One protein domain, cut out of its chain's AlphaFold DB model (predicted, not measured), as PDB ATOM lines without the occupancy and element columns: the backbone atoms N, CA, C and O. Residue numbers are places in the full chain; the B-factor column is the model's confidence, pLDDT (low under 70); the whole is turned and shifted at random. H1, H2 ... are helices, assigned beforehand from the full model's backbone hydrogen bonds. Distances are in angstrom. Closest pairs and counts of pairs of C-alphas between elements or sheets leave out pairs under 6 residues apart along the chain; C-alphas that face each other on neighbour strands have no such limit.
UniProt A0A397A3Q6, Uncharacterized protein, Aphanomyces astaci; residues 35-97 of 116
ATOM      1  N   HIS A  35     150.921 249.293 370.054       89.62
ATOM      2  CA  HIS A  35     151.872 248.729 369.093       89.62
ATOM      3  C   HIS A  35     151.976 249.527 367.781       89.62
ATOM      4  O   HIS A  35     153.079 249.663 367.260       89.62
ATOM      5  N   HIS A  36     150.873 250.085 367.270       92.62
ATOM      6  CA  HIS A  36     150.891 250.911 366.058       92.62
ATOM      7  C   HIS A  36     151.744 252.172 366.232       92.62
ATOM      8  O   HIS A  36     152.624 252.422 365.414       92.62
ATOM      9  N   ASP A  37     151.560 252.908 367.325       93.56
ATOM     10  CA  ASP A  37     152.319 254.130 367.606       93.56
ATOM     11  C   ASP A  37     153.808 253.848 367.783       93.56
ATOM     12  O   ASP A  37     154.655 254.542 367.219       93.56
ATOM     13  N   LEU A  38     154.133 252.780 368.519       93.69
ATOM     14  CA  LEU A  38     155.515 252.346 368.691       93.69
ATOM     15  C   LEU A  38     156.138 251.946 367.347       93.69
ATOM     16  O   LEU A  38     157.291 252.278 367.086       93.69
ATOM     17  N   LEU A  39     155.387 251.262 366.481       92.69
ATOM     18  CA  LEU A  39     155.841 250.889 365.144       92.69
ATOM     19  C   LEU A  39     156.073 252.117 364.252       92.69
ATOM     20  O   LEU A  39     157.067 252.150 363.526       92.69
ATOM     21  N   THR A  40     155.189 253.114 364.301       93.81
ATOM     22  CA  THR A  40     155.345 254.381 363.571       93.81
ATOM     23  C   THR A  40     156.605 255.105 364.026       93.81
ATOM     24  O   THR A  40     157.486 255.350 363.206       93.81
ATOM     25  N   PHE A  41     156.776 255.294 365.336       93.00
ATOM     26  CA  PHE A  41     157.995 255.868 365.906       93.00
ATOM     27  C   PHE A  41     159.254 255.102 365.469       93.00
ATOM     28  O   PHE A  41     160.244 255.701 365.055       93.00
ATOM     29  N   MET A  42     159.225 253.766 365.498       92.31
ATOM     30  CA  MET A  42     160.359 252.949 365.057       92.31
ATOM     31  C   MET A  42     160.699 253.154 363.577       92.31
ATOM     32  O   MET A  42     161.876 253.102 363.220       92.31
ATOM     33  N   LYS A  43     159.701 253.358 362.708       90.88
ATOM     34  CA  LYS A  43     159.924 253.677 361.290       90.88
ATOM     35  C   LYS A  43     160.539 255.064 361.135       90.88
ATOM     36  O   LYS A  43     161.477 255.196 360.356       90.88
ATOM     37  N   ASP A  44     160.059 256.044 361.892       90.62
ATOM     38  CA  ASP A  44     160.530 257.430 361.843       90.62
ATOM     39  C   ASP A  44     161.984 257.541 362.306       90.62
ATOM     40  O   ASP A  44     162.833 257.990 361.537       90.62
ATOM     41  N   VAL A  45     162.311 256.974 363.475       87.38
ATOM     42  CA  VAL A  45     163.696 256.886 363.972       87.38
ATOM     43  C   VAL A  45     164.591 256.229 362.936       87.38
ATOM     44  O   VAL A  45     165.689 256.691 362.698       87.38
ATOM     45  N   ARG A  46     164.124 255.177 362.261       84.50
ATOM     46  CA  ARG A  46     164.925 254.464 361.260       84.50
ATOM     47  C   ARG A  46     165.097 255.233 359.941       84.50
ATOM     48  O   ARG A  46     165.943 254.839 359.136       84.50
ATOM     49  N   ARG A  47     164.291 256.271 359.688       83.31
ATOM     50  CA  ARG A  47     164.497 257.214 358.575       83.31
ATOM     51  C   ARG A  47     165.538 258.276 358.926       83.31
ATOM     52  O   ARG A  47     166.306 258.643 358.046       83.31
ATOM     53  N   GLU A  48     165.562 258.731 360.174       77.56
ATOM     54  CA  GLU A  48     166.413 259.834 360.644       77.56
ATOM     55  C   GLU A  48     167.771 259.345 361.167       77.56
ATOM     56  O   GLU A  48     168.829 259.780 360.714       77.56
ATOM     57  N   GLU A  49     167.749 258.378 362.079       63.84
ATOM     58  CA  GLU A  49     168.901 257.760 362.713       63.84
ATOM     59  C   GLU A  49     169.076 256.343 362.165       63.84
ATOM     60  O   GLU A  49     168.249 255.446 362.344       63.84
ATOM     61  N   HIS A  50     170.194 256.096 361.491       65.06
ATOM     62  CA  HIS A  50     170.484 254.828 360.813       65.06
ATOM     63  C   HIS A  50     170.366 253.570 361.721       65.06
ATOM     64  O   HIS A  50     170.301 252.445 361.214       65.06
ATOM     65  N   ILE A  51     170.318 253.731 363.055       78.19
ATOM     66  CA  ILE A  51     170.276 252.651 364.048       78.19
ATOM     67  C   ILE A  51     169.110 252.832 365.037       78.19
ATOM     68  O   ILE A  51     169.130 253.682 365.922       78.19
ATOM     69  N   LEU A  52     168.134 251.924 364.970       85.50
ATOM     70  CA  LEU A  52     167.101 251.785 365.996       85.50
ATOM     71  C   LEU A  52     167.609 250.910 367.153       85.50
ATOM     72  O   LEU A  52     167.997 249.761 366.934       85.50
ATOM     73  N   THR A  53     167.537 251.411 368.389       89.00
ATOM     74  CA  THR A  53     167.920 250.666 369.598       89.00
ATOM     75  C   THR A  53     166.718 250.394 370.504       89.00
ATOM     76  O   THR A  53     165.709 251.100 370.461       89.00
ATOM     77  N   SER A  54     166.828 249.401 371.399       89.50
ATOM     78  CA  SER A  54     165.818 249.193 372.450       89.50
ATOM     79  C   SER A  54     165.684 250.407 373.375       89.50
ATOM     80  O   SER A  54     164.619 250.609 373.949       89.50
ATOM     81  N   MET A  55     166.727 251.237 373.498       90.75
ATOM     82  CA  MET A  55     166.667 252.463 374.291       90.75
ATOM     83  C   MET A  55     165.701 253.482 373.681       90.75
ATOM     84  O   MET A  55     164.906 254.049 374.422       90.75
ATOM     85  N   HIS A  56     165.694 253.653 372.352       91.81
ATOM     86  CA  HIS A  56     164.738 254.532 371.663       91.81
ATOM     87  C   HIS A  56     163.293 254.111 371.947       91.81
ATOM     88  O   HIS A  56     162.463 254.930 372.332       91.81
ATOM     89  N   MET A  57     163.008 252.808 371.866       93.31
ATOM     90  CA  MET A  57     161.684 252.261 372.180       93.31
ATOM     91  C   MET A  57     161.295 252.490 373.649       93.31
ATOM     92  O   MET A  57     160.161 252.859 373.949       93.31
ATOM     93  N   ILE A  58     162.236 252.299 374.582       93.12
ATOM     94  CA  ILE A  58     162.002 252.539 376.014       93.12
ATOM     95  C   ILE A  58     161.775 254.027 376.296       93.12
ATOM     96  O   ILE A  58     160.895 254.357 377.089       93.12
ATOM     97  N   ALA A  59     162.535 254.921 375.664       93.62
ATOM     98  CA  ALA A  59     162.371 256.365 375.802       93.62
ATOM     99  C   ALA A  59     160.988 256.815 375.315       93.62
ATOM    100  O   ALA A  59     160.294 257.526 376.039       93.62
ATOM    101  N   PHE A  60     160.542 256.307 374.164       94.56
ATOM    102  CA  PHE A  60     159.195 256.549 373.649       94.56
ATOM    103  C   PHE A  60     158.107 256.104 374.640       94.56
ATOM    104  O   PHE A  60     157.222 256.882 374.996       94.56
ATOM    105  N   MET A  61     158.217 254.885 375.182       94.38
ATOM    106  CA  MET A  61     157.281 254.390 376.202       94.38
ATOM    107  C   MET A  61     157.305 255.231 377.482       94.38
ATOM    108  O   MET A  61     156.258 255.501 378.067       94.38
ATOM    109  N   LYS A  62     158.486 255.682 377.918       93.19
ATOM    110  CA  LYS A  62     158.629 256.584 379.069       93.19
ATOM    111  C   LYS A  62     158.031 257.964 378.817       93.19
ATOM    112  O   LYS A  62     157.688 258.629 379.786       93.19
ATOM    113  N   LEU A  63     157.942 258.419 377.573       95.25
ATOM    114  CA  LEU A  63     157.409 259.738 377.251       95.25
ATOM    115  C   LEU A  63     155.879 259.716 377.179       95.25
ATOM    116  O   LEU A  63     155.236 260.529 377.841       95.25
ATOM    117  N   HIS A  64     155.316 258.746 376.457       94.31
ATOM    118  CA  HIS A  64     153.890 258.720 376.111       94.31
ATOM    119  C   HIS A  64     153.060 257.719 376.927       94.31
ATOM    120  O   HIS A  64     151.860 257.907 377.091       94.31
ATOM    121  N   TYR A  65     153.684 256.677 377.484       93.88
ATOM    122  CA  TYR A  65     152.993 255.517 378.060       93.88
ATOM    123  C   TYR A  65     153.483 255.176 379.476       93.88
ATOM    124  O   TYR A  65     153.660 254.009 379.836       93.88
ATOM    125  N   LYS A  66     153.701 256.209 380.304       94.00
ATOM    126  CA  LYS A  66     154.270 256.101 381.664       94.00
ATOM    127  C   LYS A  66     153.477 255.176 382.583       94.00
ATOM    128  O   LYS A  66     154.078 254.359 383.280       94.00
ATOM    129  N   ASP A  67     152.152 255.286 382.581       93.56
ATOM    130  CA  ASP A  67     151.292 254.504 383.477       93.56
ATOM    131  C   ASP A  67     151.258 253.028 383.091       93.56
ATOM    132  O   ASP A  67     151.372 252.143 383.946       93.56
ATOM    133  N   TRP A  68     151.206 252.756 381.785       93.00
ATOM    134  CA  TRP A  68     151.337 251.399 381.272       93.00
ATOM    135  C   TRP A  68     152.710 250.813 381.617       93.00
ATOM    136  O   TRP A  68     152.792 249.698 382.132       93.00
ATOM    137  N   LEU A  69     153.785 251.584 381.415       92.50
ATOM    138  CA  LEU A  69     155.147 251.160 381.726       92.50
ATOM    139  C   LEU A  69     155.299 250.832 383.216       92.50
ATOM    140  O   LEU A  69     155.825 249.772 383.550       92.50
ATOM    141  N   ARG A  70     154.784 251.693 384.104       92.75
ATOM    142  CA  ARG A  70     154.784 251.493 385.561       92.75
ATOM    143  C   ARG A  70     154.084 250.188 385.936       92.75
ATOM    144  O   ARG A  70     154.672 249.367 386.640       92.75
ATOM    145  N   THR A  71     152.877 249.979 385.415       92.62
ATOM    146  CA  THR A  71     152.065 248.781 385.675       92.62
ATOM    147  C   THR A  71     152.763 247.519 385.176       92.62
ATOM    148  O   THR A  71     152.866 246.529 385.899       92.62
ATOM    149  N   TYR A  72     153.324 247.566 383.966       90.81
ATOM    150  CA  TYR A  72     154.063 246.452 383.383       90.81
ATOM    151  C   TYR A  72     155.297 246.082 384.215       90.81
ATOM    152  O   TYR A  72     155.544 244.902 384.465       90.81
ATOM    153  N   THR A  73     156.068 247.078 384.665       91.56
ATOM    154  CA  THR A  73     157.281 246.848 385.461       91.56
ATOM    155  C   THR A  73     157.001 246.363 386.877       91.56
ATOM    156  O   THR A  73     157.779 245.564 387.388       91.56
ATOM    157  N   ALA A  74     155.896 246.791 387.494       91.50
ATOM    158  CA  ALA A  74     155.543 246.413 388.864       91.50
ATOM    159  C   ALA A  74     155.293 244.903 389.015       91.50
ATOM    160  O   ALA A  74     155.537 244.331 390.069       91.50
ATOM    161  N   ALA A  75     154.851 244.245 387.941       85.44
ATOM    162  CA  ALA A  75     154.550 242.818 387.922       85.44
ATOM    163  C   ALA A  75     155.764 241.918 387.601       85.44
ATOM    164  O   ALA A  75     155.588 240.718 387.374       85.44
ATOM    165  N   LYS A  76     156.983 242.467 387.485       89.38
ATOM    166  CA  LYS A  76     158.163 241.726 387.004       89.38
ATOM    167  C   LYS A  76     159.306 241.719 388.028       89.38
ATOM    168  O   LYS A  76     159.639 242.777 388.549       89.38
ATOM    169  N   PRO A  77     159.972 240.565 388.241       86.75
ATOM    170  CA  PRO A  77     161.109 240.466 389.162       86.75
ATOM    171  C   PRO A  77     162.345 241.226 388.656       86.75
ATOM    172  O   PRO A  77     163.038 241.863 389.438       86.75
ATOM    173  N   ASP A  78     162.582 241.231 387.338       93.25
ATOM    174  CA  ASP A  78     163.621 242.032 386.681       93.25
ATOM    175  C   ASP A  78     162.982 242.992 385.655       93.25
ATOM    176  O   ASP A  78     162.897 242.656 384.462       93.25
ATOM    177  N   PRO A  79     162.526 244.191 386.066       90.50
ATOM    178  CA  PRO A  79     161.842 245.134 385.179       90.50
ATOM    179  C   PRO A  79     162.657 245.510 383.940       90.50
ATOM    180  O   PRO A  79     162.158 245.465 382.818       90.50
ATOM    181  N   TYR A  80     163.944 245.810 384.128       90.81
ATOM    182  CA  TYR A  80     164.825 246.244 383.047       90.81
ATOM    183  C   TYR A  80     165.055 245.148 381.996       90.81
ATOM    184  O   TYR A  80     164.846 245.372 380.805       90.81
ATOM    185  N   LYS A  81     165.411 243.929 382.426       91.88
ATOM    186  CA  LYS A  81     165.601 242.790 381.509       91.88
ATOM    187  C   LYS A  81     164.301 242.425 380.792       91.88
ATOM    188  O   LYS A  81     164.327 242.092 379.609       91.88
ATOM    189  N   SER A  82     163.169 242.507 381.492       91.19
ATOM    190  CA  SER A  82     161.848 242.250 380.908       91.19
ATOM    191  C   SER A  82     161.518 243.262 379.810       91.19
ATOM    192  O   SER A  82     161.083 242.863 378.732       91.19
ATOM    193  N   LEU A  83     161.801 244.551 380.036       92.62
ATOM    194  CA  LEU A  83     161.627 245.605 379.034       92.62
ATOM    195  C   LEU A  83     162.537 245.423 377.821       92.62
ATOM    196  O   LEU A  83     162.072 245.564 376.690       92.62
ATOM    197  N   LEU A  84     163.806 245.068 378.033       92.19
ATOM    198  CA  LEU A  84     164.720 244.778 376.928       92.19
ATOM    199  C   LEU A  84     164.192 243.635 376.058       92.19
ATOM    200  O   LEU A  84     164.103 243.786 374.842       92.19
ATOM    201  N   ARG A  85     163.765 242.522 376.668       92.06
ATOM    202  CA  ARG A  85     163.201 241.381 375.930       92.06
ATOM    203  C   ARG A  85     161.904 241.729 375.209       92.06
ATOM    204  O   ARG A  85     161.706 241.275 374.086       92.06
ATOM    205  N   LEU A  86     161.042 242.540 375.826       92.38
ATOM    206  CA  LEU A  86     159.828 243.044 375.189       92.38
ATOM    207  C   LEU A  86     160.172 243.835 373.918       92.38
ATOM    208  O   LEU A  86     159.632 243.538 372.855       92.38
ATOM    209  N   CYS A  87     161.108 244.783 374.010       92.75
ATOM    210  CA  CYS A  87     161.521 245.614 372.877       92.75
ATOM    211  C   CYS A  87     162.196 244.789 371.776       92.75
ATOM    212  O   CYS A  87     161.878 244.948 370.602       92.75
ATOM    213  N   GLN A  88     163.094 243.872 372.143       91.31
ATOM    214  CA  GLN A  88     163.773 242.979 371.197       91.31
ATOM    215  C   GLN A  88     162.786 242.053 370.483       91.31
ATOM    216  O   GLN A  88     162.853 241.889 369.267       91.31
ATOM    217  N   GLY A  89     161.844 241.465 371.227       91.25
ATOM    218  CA  GLY A  89     160.795 240.622 370.665       91.25
ATOM    219  C   GLY A  89     159.890 241.399 369.714       91.25
ATOM    220  O   GLY A  89     159.571 240.898 368.640       91.25
ATOM    221  N   PHE A  90     159.526 242.629 370.072       91.56
ATOM    222  CA  PHE A  90     158.735 243.515 369.224       91.56
ATOM    223  C   PHE A  90     159.478 243.882 367.933       91.56
ATOM    224  O   PHE A  90     158.958 243.662 366.842       91.56
ATOM    225  N   ALA A  91     160.727 244.340 368.036       89.50
ATOM    226  CA  ALA A  91     161.563 244.658 366.880       89.50
ATOM    227  C   ALA A  91     161.737 243.451 365.944       89.50
ATOM    228  O   ALA A  91     161.611 243.588 364.729       89.50
ATOM    229  N   LYS A  92     161.947 242.253 366.508       88.38
ATOM    230  CA  LYS A  92     162.057 241.009 365.740       88.38
ATOM    231  C   LYS A  92     160.766 240.675 364.988       88.38
ATOM    232  O   LYS A  92     160.847 240.291 363.827       88.38
ATOM    233  N   ARG A  93     159.595 240.828 365.620       88.62
ATOM    234  CA  ARG A  93     158.288 240.570 364.982       88.62
ATOM    235  C   ARG A  93     158.061 241.463 363.766       88.62
ATOM    236  O   ARG A  93     157.637 240.969 362.733       88.62
ATOM    237  N   TYR A  94     158.443 242.735 363.862       88.25
ATOM    238  CA  TYR A  94     158.317 243.696 362.764       88.25
ATOM    239  C   TYR A  94     159.537 243.748 361.830       88.25
ATOM    240  O   TYR A  94     159.704 244.713 361.087       88.25
ATOM    241  N   ASN A  95     160.402 242.727 361.848       84.62
ATOM    242  CA  ASN A  95     161.566 242.604 360.961       84.62
ATOM    243  C   ASN A  95     162.559 243.784 361.027       84.62
ATOM    244  O   ASN A  95     163.275 244.079 360.067       84.62
ATOM    245  N   PHE A  96     162.668 244.441 362.184       82.19
ATOM    246  CA  PHE A  96     163.724 245.416 362.438       82.19
ATOM    247  C   PHE A  96     165.034 244.679 362.747       82.19
ATOM    248  O   PHE A  96     165.387 244.454 363.902       82.19
ATOM    249  N   SER A  97     165.763 244.294 361.701       69.31
ATOM    250  CA  SER A  97     167.126 243.749 361.785       69.31
ATOM    251  C   SER A  97     168.183 244.847 361.627       69.31
ATOM    252  O   SER A  97     167.877 245.974 361.233       69.31
TER     253      SER A  97
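What this domain is: This is residues 35 to 97 of the 116 residues of an uncharacterized protein of Aphanomyces astaci (UniProt A0A397A3Q6). Three helices, H1, H2 and H3, follow one another in a zigzag over one side of the longest helix, H4, which folds back beneath them along the length of the domain. H2 is in the middle of the zigzag and stands with its first residues on H4, while H3 and H4 meet in a corner. The printed part has 63 residues with four named helices, in the order H1, H2, H3, H4, and no named strand; the class is all helix. The whole is compact, with a radius of gyration of the C-alphas of 11.7 A, and elongated, spanning 34 by 21 by 17 A.

How they stand to each other: H1, residues 35 to 48, touches H2, residues 54 to 64, with residues 38 to 42 alone. Their closest C-alphas, of Leu 38 and Met 57, are 7.1 A apart, and the helices run opposite ways at a steep tilt of 58 degrees. H2 and H3, residues 66 to 74, are close but not clearly touching; their closest C-alphas, of Met 61 and Leu 69, are 6.7 A apart. H4, residues 79 to 93, touches H2 with residues 83 to 88 alone, about perpendicular at 75 degrees; the closest C-alphas, of Ser 54 and Cys 87, are 5.6 A apart. H3 and H4 touch only at the corner by their link, where the C-alphas of Thr 73 and Pro 79, their closest, are 4.9 A apart. H1 and H4 are near each other, and H1 and H3 are apart. In H1, H2, H3 and H4 every O i to N i+4 pair is within hydrogen-bond range.

Where its parts are: H1 begins at C-alpha 35, (151.872, 248.729, 369.093), and is 20.2 A long from first to last C-alpha. H2 measures 15.7 A and H3 12.1 A. H4 measures 21.0 A and ends at C-alpha 93, (158.288, 240.570, 364.982).

The domain as a whole: The two C-alphas farthest apart, of Arg 47 and Pro 77, are 35.0 A apart. The printed part has no cut, and its three links are tight. The mean pLDDT of the printed part is 89.4; residues 49 to 50 and 97 are under 70.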